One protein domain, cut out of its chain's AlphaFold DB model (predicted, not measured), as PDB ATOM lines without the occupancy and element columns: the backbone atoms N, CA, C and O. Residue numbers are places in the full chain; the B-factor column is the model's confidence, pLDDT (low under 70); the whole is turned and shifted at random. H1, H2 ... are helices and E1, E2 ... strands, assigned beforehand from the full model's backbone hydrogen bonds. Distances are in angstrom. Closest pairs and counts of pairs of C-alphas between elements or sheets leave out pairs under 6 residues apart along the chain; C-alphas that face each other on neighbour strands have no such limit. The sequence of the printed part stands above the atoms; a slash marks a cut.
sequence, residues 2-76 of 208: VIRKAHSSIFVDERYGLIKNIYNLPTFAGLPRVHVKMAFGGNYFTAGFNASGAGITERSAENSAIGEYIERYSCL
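AT A GLANCE: This is residues 2 to 76 of the 208 residues of the protein "YcaO domain-containing protein" of Streptococcus gallolyticus (UniProt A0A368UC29). A small antiparallel sheet of three strands, E1, E2 and E3, has a single helix, H1, packed over one face and no named helix on the other. The loop from E1 to E2 reaches out past one end of the strands to Gly 30, and the first residues, 2 to 5, run away from the sheet on the side of E1. The printed part has 75 residues with three named strands and one named helix, in the chain order E1 E2 E3 H1; the sheet's order is E1 - E2 - E3. The class is mixed, helices and strands, with 37 residues, under half, in named elements. The whole is compact, with a radius of gyration of the C-alphas of 12.9 A, and flat in outline, spanning 40 by 35 by 16 A.

HOW THE PARTS SIT: E1, residues 19 to 25, and E2, residues 35 to 41, form an antiparallel hairpin at 153 degrees, with N 23 and O 38 at 2.9 A and N 20 and O 40 at 2.8 A, within hydrogen-bond range. E2 and E3, residues 50 to 55, form the next antiparallel hairpin, at 161 degrees, with N 37 and O 53 at 2.8 A. The three strands are a meander, each the antiparallel neighbour of the one before; E1 and E3 are edge strands and E2 is the inner one. The sheet is strongly twisted, but only just, its C-alphas lying up to 4.1 A off their best plane. H1, residues 58 to 74, is on the sheet at a height of 5.6 A, giving two layers, a helix on one face of a sheet. It lies over E2 and E3. On the local plane it runs slantwise to the strands, only just, at 33 degrees to E3. Its closest C-alphas to E3 are those of Gly 53 and Ala 65, 3.9 A apart; to E2, His 35 and Glu 58, 5.5 A; to E1, Ile 19 and Tyr 69, 7.5 A. In H1 every O i to N i+4 pair is within hydrogen-bond range.

IN THESE COORDINATES: Residues 2 to 18 hold no named element. E1 begins at C-alpha 19, (2.586, 32.268, -14.705), and measures 16.5 A from first to last C-alpha. E2 measures 20.0 A and E3 17.2 A. H1, 24.3 A long, ends at C-alpha 74, (11.207, 40.942, -10.198).

THE WHOLE: The C-alphas farthest apart, those of Val 2 and Gly 30, are 40.8 A apart. The printed part has no cut. The link from E3 to H1 is tight, those from E1 to E2 and from E2 to E3 are short, and no link is long. Mean pLDDT of the printed part is 84.4; residues 2 to 8 and 43 to 47 of the model are under 70.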
ATOM      1  N   VAL A   2      -3.884  25.299 -35.217       30.50
ATOM      2  CA  VAL A   2      -3.296  26.536 -34.679       30.50
ATOM      3  C   VAL A   2      -3.769  26.681 -33.238       30.50
ATOM      4  O   VAL A   2      -4.938  26.968 -32.998       30.50
ATOM      5  N   ILE A   3      -2.869  26.431 -32.290       37.12
ATOM      6  CA  ILE A   3      -3.110  26.668 -30.866       37.12
ATOM      7  C   ILE A   3      -3.204  28.186 -30.688       37.12
ATOM      8  O   ILE A   3      -2.206  28.891 -30.837       37.12
ATOM      9  N   ARG A   4      -4.404  28.711 -30.428       37.34
ATOM     10  CA  ARG A   4      -4.579  30.112 -30.030       37.34
ATOM     11  C   ARG A   4      -4.451  30.209 -28.513       37.34
ATOM     12  O   ARG A   4      -5.059  29.427 -27.790       37.34
ATOM     13  N   LYS A   5      -3.632  31.157 -28.056       42.69
ATOM     14  CA  LYS A   5      -3.376  31.442 -26.641       42.69
ATOM     15  C   LYS A   5      -4.681  31.871 -25.956       42.69
ATOM     16  O   LYS A   5      -5.382  32.725 -26.490       42.69
ATOM     17  N   ALA A   6      -5.000  31.284 -24.803       47.19
ATOM     18  CA  ALA A   6      -6.221  31.592 -24.050       47.19
ATOM     19  C   ALA A   6      -6.160  32.949 -23.314       47.19
ATOM     20  O   ALA A   6      -7.199  33.492 -22.957       47.19
ATOM     21  N   HIS A   7      -4.963  33.525 -23.147       56.31
ATOM     22  CA  HIS A   7      -4.733  34.795 -22.451       56.31
ATOM     23  C   HIS A   7      -3.905  35.759 -23.311       56.31
ATOM     24  O   HIS A   7      -3.007  35.337 -24.045       56.31
ATOM     25  N   SER A   8      -4.177  37.063 -23.208       66.69
ATOM     26  CA  SER A   8      -3.466  38.110 -23.963       66.69
ATOM     27  C   SER A   8      -2.064  38.426 -23.424       66.69
ATOM     28  O   SER A   8      -1.284  39.081 -24.109       66.69
ATOM     29  N   SER A   9      -1.726  37.981 -22.209       80.94
ATOM     30  CA  SER A   9      -0.425  38.251 -21.587       80.94
ATOM     31  C   SER A   9       0.654  37.283 -22.073       80.94
ATOM     32  O   SER A   9       0.461  36.064 -22.117       80.94
ATOM     33  N   ILE A  10       1.838  37.806 -22.405       86.12
ATOM     34  CA  ILE A  10       3.003  36.978 -22.751       86.12
ATOM     35  C   ILE A  10       3.526  36.182 -21.549       86.12
ATOM     36  O   ILE A  10       4.067  35.098 -21.744       86.12
ATOM     37  N   PHE A  11       3.289  36.670 -20.328       88.88
ATOM     38  CA  PHE A  11       3.764  36.064 -19.083       88.88
ATOM     39  C   PHE A  11       2.955  34.842 -18.643       88.88
ATOM     40  O   PHE A  11       3.442  34.072 -17.818       88.88
ATOM     41  N   VAL A  12       1.749  34.664 -19.192       90.44
ATOM     42  CA  VAL A  12       0.851  33.546 -18.884       90.44
ATOM     43  C   VAL A  12       0.964  32.503 -19.989       90.44
ATOM     44  O   VAL A  12       0.542  32.748 -21.121       90.44
ATOM     45  N   ASP A  13       1.577  31.366 -19.677       87.44
ATOM     46  CA  ASP A  13       1.683  30.206 -20.563       87.44
ATOM     47  C   ASP A  13       2.112  28.973 -19.753       87.44
ATOM     48  O   ASP A  13       3.099  29.010 -19.014       87.44
ATOM     49  N   GLU A  14       1.394  27.865 -19.928       85.81
ATOM     50  CA  GLU A  14       1.623  26.616 -19.192       85.81
ATOM     51  C   GLU A  14       3.050  26.073 -19.371       85.81
ATOM     52  O   GLU A  14       3.626  25.482 -18.457       85.81
ATOM     53  N   ARG A  15       3.674  26.291 -20.534       84.75
ATOM     54  CA  ARG A  15       5.011  25.764 -20.829       84.75
ATOM     55  C   ARG A  15       6.091  26.791 -20.531       84.75
ATOM     56  O   ARG A  15       6.996  26.519 -19.743       84.75
ATOM     57  N   TYR A  16       5.971  27.988 -21.091       84.19
ATOM     58  CA  TYR A  16       7.056  28.974 -21.140       84.19
ATOM     59  C   TYR A  16       6.809  30.226 -20.296       84.19
ATOM     60  O   TYR A  16       7.724  31.023 -20.108       84.19
ATOM     61  N   GLY A  17       5.593  30.411 -19.784       87.25
ATOM     62  CA  GLY A  17       5.225  31.585 -19.003       87.25
ATOM     63  C   GLY A  17       5.838  31.553 -17.610       87.25
ATOM     64  O   GLY A  17       6.130  30.478 -17.073       87.25
ATOM     65  N   LEU A  18       5.995  32.737 -17.017       87.81
ATOM     66  CA  LEU A  18       6.268  32.867 -15.582       87.81
ATOM     67  C   LEU A  18       5.068  32.356 -14.777       87.81
ATOM     68  O   LEU A  18       5.230  31.634 -13.796       87.81
ATOM     69  N   ILE A  19       3.868  32.690 -15.255       91.88
ATOM     70  CA  ILE A  19       2.586  32.268 -14.705       91.88
ATOM     71  C   ILE A  19       2.104  31.083 -15.534       91.88
ATOM     72  O   ILE A  19       1.924  31.189 -16.750       91.88
ATOM     73  N   LYS A  20       1.900  29.947 -14.875       89.94
ATOM     74  CA  LYS A  20       1.486  28.702 -15.526       89.94
ATOM     75  C   LYS A  20      -0.009  28.660 -15.742       89.94
ATOM     76  O   LYS A  20      -0.446  28.283 -16.822       89.94
ATOM     77  N   ASN A  21      -0.770  29.095 -14.742       90.00
ATOM     78  CA  ASN A  21      -2.226  29.101 -14.781       90.00
ATOM     79  C   ASN A  21      -2.791  30.292 -14.009       90.00
ATOM     80  O   ASN A  21      -2.181  30.776 -13.053       90.00
ATOM     81  N   ILE A  22      -3.985  30.728 -14.409       91.00
ATOM     82  CA  ILE A  22      -4.807  31.676 -13.659       91.00
ATOM     83  C   ILE A  22      -6.155  31.018 -13.396       91.00
ATOM     84  O   ILE A  22      -6.823  30.571 -14.327       91.00
ATOM     85  N   TYR A  23      -6.563  30.982 -12.131       91.69
ATOM     86  CA  TYR A  23      -7.860  30.455 -11.725       91.69
ATOM     87  C   TYR A  23      -8.797  31.573 -11.296       91.69
ATOM     88  O   TYR A  23      -8.388  32.555 -10.673       91.69
ATOM     89  N   ASN A  24     -10.076  31.378 -11.597       91.56
ATOM     90  CA  ASN A  24     -11.155  32.211 -11.092       91.56
ATOM     91  C   ASN A  24     -11.541  31.710  -9.707       91.56
ATOM     92  O   ASN A  24     -11.884  30.536  -9.560       91.56
ATOM     93  N   LEU A  25     -11.534  32.594  -8.712       88.56
ATOM     94  CA  LEU A  25     -12.231  32.306  -7.465       88.56
ATOM     95  C   LEU A  25     -13.715  32.582  -7.697       88.56
ATOM     96  O   LEU A  25     -14.069  33.705  -8.067       88.56
ATOM     97  N   PRO A  26     -14.582  31.569  -7.543       81.06
ATOM     98  CA  PRO A  26     -15.996  31.743  -7.806       81.06
ATOM     99  C   PRO A  26     -16.601  32.716  -6.794       81.06
ATOM    100  O   PRO A  26     -16.406  32.581  -5.586       81.06
ATOM    101  N   THR A  27     -17.374  33.674  -7.296       80.25
ATOM    102  CA  THR A  27     -18.288  34.472  -6.484       80.25
ATOM    103  C   THR A  27     -19.691  33.899  -6.578       80.25
ATOM    104  O   THR A  27     -20.206  33.606  -7.656       80.25
ATOM    105  N   PHE A  28     -20.309  33.709  -5.417       85.62
ATOM    106  CA  PHE A  28     -21.639  33.132  -5.287       85.62
ATOM    107  C   PHE A  28     -22.674  34.218  -5.003       85.62
ATOM    108  O   PHE A  28     -22.347  35.303  -4.516       85.62
ATOM    109  N   ALA A  29     -23.943  33.913  -5.278       86.38
ATOM    110  CA  ALA A  29     -25.045  34.778  -4.885       86.38
ATOM    111  C   ALA A  29     -24.981  35.053  -3.374       86.38
ATOM    112  O   ALA A  29     -24.802  34.138  -2.576       86.38
ATOM    113  N   GLY A  30     -25.107  36.323  -2.995       88.56
ATOM    114  CA  GLY A  30     -24.947  36.755  -1.607       88.56
ATOM    115  C   GLY A  30     -23.567  37.330  -1.278       88.56
ATOM    116  O   GLY A  30     -23.478  38.116  -0.348       88.56
ATOM    117  N   LEU A  31     -22.516  37.033  -2.051       90.81
ATOM    118  CA  LEU A  31     -21.167  37.580  -1.835       90.81
ATOM    119  C   LEU A  31     -20.950  38.924  -2.553       90.81
ATOM    120  O   LEU A  31     -21.769  39.299  -3.403       90.81
ATOM    121  N   PRO A  32     -19.876  39.671  -2.219       93.62
ATOM    122  CA  PRO A  32     -19.530  40.888  -2.936       93.62
ATOM    123  C   PRO A  32     -19.325  40.591  -4.422       93.62
ATOM    124  O   PRO A  32     -18.726  39.583  -4.801       93.62
ATOM    125  N   ARG A  33     -19.830  41.480  -5.277       94.50
ATOM    126  CA  ARG A  33     -19.771  41.387  -6.744       94.50
ATOM    127  C   ARG A  33     -18.418  41.885  -7.249       94.50
ATOM    128  O   ARG A  33     -18.335  42.825  -8.035       94.50
ATOM    129  N   VAL A  34     -17.366  41.249  -6.752       94.56
ATOM    130  CA  VAL A  34     -15.970  41.477  -7.125       94.56
ATOM    131  C   VAL A  34     -15.423  40.217  -7.783       94.56
ATOM    132  O   VAL A  34     -15.817  39.102  -7.452       94.56
ATOM    133  N   HIS A  35     -14.518  40.371  -8.734       94.56
ATOM    134  CA  HIS A  35     -13.792  39.252  -9.314       94.56
ATOM    135  C   HIS A  35     -12.500  39.052  -8.539       94.56
ATOM    136  O   HIS A  35     -11.801  40.021  -8.246       94.56
ATOM    137  N   VAL A  36     -12.171  37.796  -8.253       94.62
ATOM    138  CA  VAL A  36     -10.890  37.420  -7.662       94.62
ATOM    139  C   VAL A  36     -10.230  36.371  -8.547       94.62
ATOM    140  O   VAL A  36     -10.869  35.424  -9.012       94.62
ATOM    141  N   LYS A  37      -8.944  36.571  -8.813       94.88
ATOM    142  CA  LYS A  37      -8.102  35.707  -9.634       94.88
ATOM    143  C   LYS A  37      -6.900  35.268  -8.817       94.88
ATOM    144  O   LYS A  37      -6.373  36.046  -8.028       94.88
ATOM    145  N   MET A  38      -6.452  34.040  -9.041       94.62
ATOM    146  CA  MET A  38      -5.209  33.520  -8.473       94.62
ATOM    147  C   MET A  38      -4.282  33.108  -9.605       94.62
ATOM    148  O   MET A  38      -4.656  32.275 -10.429       94.62
ATOM    149  N   ALA A  39      -3.088  33.685  -9.639       93.00
ATOM    150  CA  ALA A  39      -2.019  33.333 -10.561       93.00
ATOM    151  C   ALA A  39      -1.065  32.342  -9.889       93.00
ATOM    152  O   ALA A  39      -0.597  32.577  -8.774       93.00
ATOM    153  N   PHE A  40      -0.774  31.240 -10.578       90.31
ATOM    154  CA  PHE A  40       0.084  30.166 -10.082       90.31
ATOM    155  C   PHE A  40       1.348  30.045 -10.919       90.31
ATOM    156  O   PHE A  40       1.305  30.039 -12.154       90.31
ATOM    157  N   GLY A  41       2.466  29.923 -10.214       87.19
ATOM    158  CA  GLY A  41       3.794  29.750 -10.771       87.19
ATOM    159  C   GLY A  41       4.132  28.355 -11.255       87.19
ATOM    160  O   GLY A  41       3.326  27.428 -11.203       87.19
ATOM    161  N   GLY A  42       5.382  28.219 -11.709       77.62
ATOM    162  CA  GLY A  42       6.041  26.923 -11.861       77.62
ATOM    163  C   GLY A  42       6.436  26.321 -10.508       77.62
ATOM    164  O   GLY A  42       5.838  26.603  -9.475       77.62
ATOM    165  N   ASN A  43       7.479  25.500 -10.490       69.94
ATOM    166  CA  ASN A  43       7.925  24.845  -9.261       69.94
ATOM    167  C   ASN A  43       8.763  25.799  -8.394       69.94
ATOM    168  O   ASN A  43       9.309  26.783  -8.886       69.94
ATOM    169  N   TYR A  44       8.940  25.480  -7.108       55.91
ATOM    170  CA  TYR A  44       9.768  26.269  -6.179       55.91
ATOM    171  C   TYR A  44      11.180  26.573  -6.713       55.91
ATOM    172  O   TYR A  44      11.671  27.684  -6.547       55.91
ATOM    173  N   PHE A  45      11.795  25.633  -7.442       57.31
ATOM    174  CA  PHE A  45      13.105  25.821  -8.088       57.31
ATOM    175  C   PHE A  45      13.115  26.881  -9.203       57.31
ATOM    176  O   PHE A  45      14.179  27.343  -9.602       57.31
ATOM    177  N   THR A  46      11.945  27.271  -9.710       57.78
ATOM    178  CA  THR A  46      11.754  28.302 -10.740       57.78
ATOM    179  C   THR A  46      11.021  29.523 -10.191       57.78
ATOM    180  O   THR A  46      10.323  30.194 -10.947       57.78
ATOM    181  N   ALA A  47      11.116  29.776  -8.883       61.16
ATOM    182  CA  ALA A  47      10.330  30.801  -8.204       61.16
ATOM    183  C   ALA A  47       8.809  30.594  -8.292       61.16
ATOM    184  O   ALA A  47       8.045  31.502  -8.616       61.16
ATOM    185  N   GLY A  48       8.372  29.368  -8.023       71.88
ATOM    186  CA  GLY A  48       6.963  29.048  -7.853       71.88
ATOM    187  C   GLY A  48       6.411  29.687  -6.588       71.88
ATOM    188  O   GLY A  48       6.634  29.179  -5.493       71.88
ATOM    189  N   PHE A  49       5.690  30.790  -6.738       85.25
ATOM    190  CA  PHE A  49       4.820  31.345  -5.706       85.25
ATOM    191  C   PHE A  49       3.435  31.568  -6.312       85.25
ATOM    192  O   PHE A  49       3.221  31.338  -7.502       85.25
ATOM    193  N   ASN A  50       2.482  31.970  -5.481       89.88
ATOM    194  CA  ASN A  50       1.150  32.333  -5.936       89.88
ATOM    195  C   ASN A  50       0.964  33.831  -5.749       89.88
ATOM    196  O   ASN A  50       1.484  34.404  -4.790       89.88
ATOM    197  N   ALA A  51       0.210  34.427  -6.656       93.44
ATOM    198  CA  ALA A  51      -0.224  35.806  -6.562       93.44
ATOM    199  C   ALA A  51      -1.744  35.869  -6.685       93.44
ATOM    200  O   ALA A  51      -2.372  34.974  -7.265       93.44
ATOM    201  N   SER A  52      -2.337  36.921  -6.144       95.12
ATOM    202  CA  SER A  52      -3.776  37.146  -6.202       95.12
ATOM    203  C   SER A  52      -4.101  38.487  -6.842       95.12
ATOM    204  O   SER A  52      -3.265  39.376  -6.949       95.12
ATOM    205  N   GLY A  53      -5.327  38.628  -7.318       95.81
ATOM    206  CA  GLY A  53      -5.804  39.886  -7.861       95.81
ATOM    207  C   GLY A  53      -7.292  40.024  -7.656       95.81
ATOM    208  O   GLY A  53      -8.043  39.083  -7.909       95.81
ATOM    209  N   ALA A  54      -7.715  41.201  -7.214       95.44
ATOM    210  CA  ALA A  54      -9.116  41.550  -7.057       95.44
ATOM    211  C   ALA A  54      -9.474  42.707  -7.994       95.44
ATOM    212  O   ALA A  54      -8.641  43.557  -8.309       95.44
ATOM    213  N   GLY A  55     -10.716  42.746  -8.460       95.25
ATOM    214  CA  GLY A  55     -11.171  43.832  -9.317       95.25
ATOM    215  C   GLY A  55     -12.658  43.779  -9.623       95.25
ATOM    216  O   GLY A  55     -13.303  42.742  -9.514       95.25
ATOM    217  N   ILE A  56     -13.212  44.915 -10.037       95.56
ATOM    218  CA  ILE A  56     -14.635  45.036 -10.390       95.56
ATOM    219  C   ILE A  56     -14.976  44.326 -11.699       95.56
ATOM    220  O   ILE A  56     -16.111  43.911 -11.913       95.56
ATOM    221  N   THR A  57     -13.991  44.159 -12.575       94.25
ATOM    222  CA  THR A  57     -14.119  43.368 -13.798       94.25
ATOM    223  C   THR A  57     -13.173  42.181 -13.751       94.25
ATOM    224  O   THR A  57     -12.097  42.250 -13.147       94.25
ATOM    225  N   GLU A  58     -13.535  41.119 -14.463       92.44
ATOM    226  CA  GLU A  58     -12.683  39.946 -14.623       92.44
ATOM    227  C   GLU A  58     -11.276  40.322 -15.113       92.44
ATOM    228  O   GLU A  58     -10.280  39.882 -14.539       92.44
ATOM    229  N   ARG A  59     -11.201  41.217 -16.108       92.69
ATOM    230  CA  ARG A  59      -9.942  41.714 -16.670       92.69
ATOM    231  C   ARG A  59      -9.109  42.493 -15.653       92.69
ATOM    232  O   ARG A  59      -7.897  42.326 -15.620       92.69
ATOM    233  N   SER A  60      -9.731  43.334 -14.821       94.62
ATOM    234  CA  SER A  60      -8.997  44.070 -13.778       94.62
ATOM    235  C   SER A  60      -8.423  43.142 -12.707       94.62
ATOM    236  O   SER A  60      -7.268  43.308 -12.330       94.62
ATOM    237  N   ALA A  61      -9.184  42.127 -12.283       95.44
ATOM    238  CA  ALA A  61      -8.702  41.132 -11.330       95.44
ATOM    239  C   ALA A  61      -7.563  40.292 -11.930       95.44
ATOM    240  O   ALA A  61      -6.574  40.013 -11.258       95.44
ATOM    241  N   GLU A  62      -7.666  39.935 -13.214       94.50
ATOM    242  CA  GLU A  62      -6.629  39.182 -13.925       94.50
ATOM    243  C   GLU A  62      -5.344  39.998 -14.072       94.50
ATOM    244  O   GLU A  62      -4.269  39.515 -13.722       94.50
ATOM    245  N   ASN A  63      -5.452  41.255 -14.508       94.50
ATOM    246  CA  ASN A  63      -4.313  42.165 -14.593       94.50
ATOM    247  C   ASN A  63      -3.657  42.385 -13.225       94.50
ATOM    248  O   ASN A  63      -2.432  42.438 -13.150       94.50
ATOM    249  N   SER A  64      -4.449  42.482 -12.151       95.88
ATOM    250  CA  SER A  64      -3.931  42.597 -10.784       95.88
ATOM    251  C   SER A  64      -3.132  41.356 -10.384       95.88
ATOM    252  O   SER A  64      -2.009  41.498  -9.913       95.88
ATOM    253  N   ALA A  65      -3.654  40.150 -10.637       95.94
ATOM    254  CA  ALA A  65      -2.965  38.902 -10.302       95.94
ATOM    255  C   ALA A  65      -1.673  38.716 -11.109       95.94
ATOM    256  O   ALA A  65      -0.656  38.279 -10.576       95.94
ATOM    257  N   ILE A  66      -1.696  39.074 -12.398       94.94
ATOM    258  CA  ILE A  66      -0.505  39.058 -13.254       94.94
ATOM    259  C   ILE A  66       0.526  40.080 -12.761       94.94
ATOM    260  O   ILE A  66       1.709  39.757 -12.685       94.94
ATOM    261  N   GLY A  67       0.084  41.294 -12.425       95.12
ATOM    262  CA  GLY A  67       0.947  42.372 -11.942       95.12
ATOM    263  C   GLY A  67       1.643  42.017 -10.632       95.12
ATOM    264  O   GLY A  67       2.862  42.138 -10.555       95.12
ATOM    265  N   GLU A  68       0.897  41.509  -9.649       95.81
ATOM    266  CA  GLU A  68       1.461  41.031  -8.378       95.81
ATOM    267  C   GLU A  68       2.464  39.893  -8.622       95.81
ATOM    268  O   GLU A  68       3.543  39.864  -8.031       95.81
ATOM    269  N   TYR A  69       2.183  38.983  -9.563       94.44
ATOM    270  CA  TYR A  69       3.134  37.921  -9.878       94.44
ATOM    271  C   TYR A  69       4.455  38.469 -10.447       94.44
ATOM    272  O   TYR A  69       5.543  38.056 -10.037       94.44
ATOM    273  N   ILE A  70       4.371  39.393 -11.410       93.50
ATOM    274  CA  ILE A  70       5.540  40.000 -12.063       93.50
ATOM    275  C   ILE A  70       6.353  40.833 -11.070       93.50
ATOM    276  O   ILE A  70       7.582  40.742 -11.082       93.50
ATOM    277  N   GLU A  71       5.688  41.604 -10.207       94.88
ATOM    278  CA  GLU A  71       6.307  42.334  -9.095       94.88
ATOM    279  C   GLU A  71       7.160  41.383  -8.255       94.88
ATOM    280  O   GLU A  71       8.380  41.543  -8.171       94.88
ATOM    281  N   ARG A  72       6.537  40.333  -7.710       92.12
ATOM    282  CA  ARG A  72       7.218  39.383  -6.829       92.12
ATOM    283  C   ARG A  72       8.384  38.704  -7.515       92.12
ATOM    284  O   ARG A  72       9.447  38.611  -6.912       92.12
ATOM    285  N   TYR A  73       8.212  38.289  -8.771       91.50
ATOM    286  CA  TYR A  73       9.282  37.675  -9.556       91.50
ATOM    287  C   TYR A  73      10.470  38.629  -9.725       91.50
ATOM    288  O   TYR A  73      11.622  38.226  -9.558       91.50
ATOM    289  N   SER A  74      10.189  39.902 -10.012       91.31
ATOM    290  CA  SER A  74      11.207  40.942 -10.198       91.31
ATOM    291  C   SER A  74      11.967  41.261  -8.906       91.31
ATOM    292  O   SER A  74      13.121  41.681  -8.965       91.31
ATOM    293  N   CYS A  75      11.349  41.010  -7.750       91.62
ATOM    294  CA  CYS A  75      11.924  41.243  -6.430       91.62
ATOM    295  C   CYS A  75      12.609  40.017  -5.809       91.62
ATOM    296  O   CYS A  75      13.037  40.107  -4.668       91.62
ATOM    297  N   LEU A  76      12.744  38.871  -6.480       88.75
ATOM    298  CA  LEU A  76      13.351  37.693  -5.836       88.75
ATOM    299  C   LEU A  76      14.846  37.871  -5.581       88.75
ATOM    300  O   LEU A  76      15.309  37.829  -4.444       88.75
TER     301      LEU A  76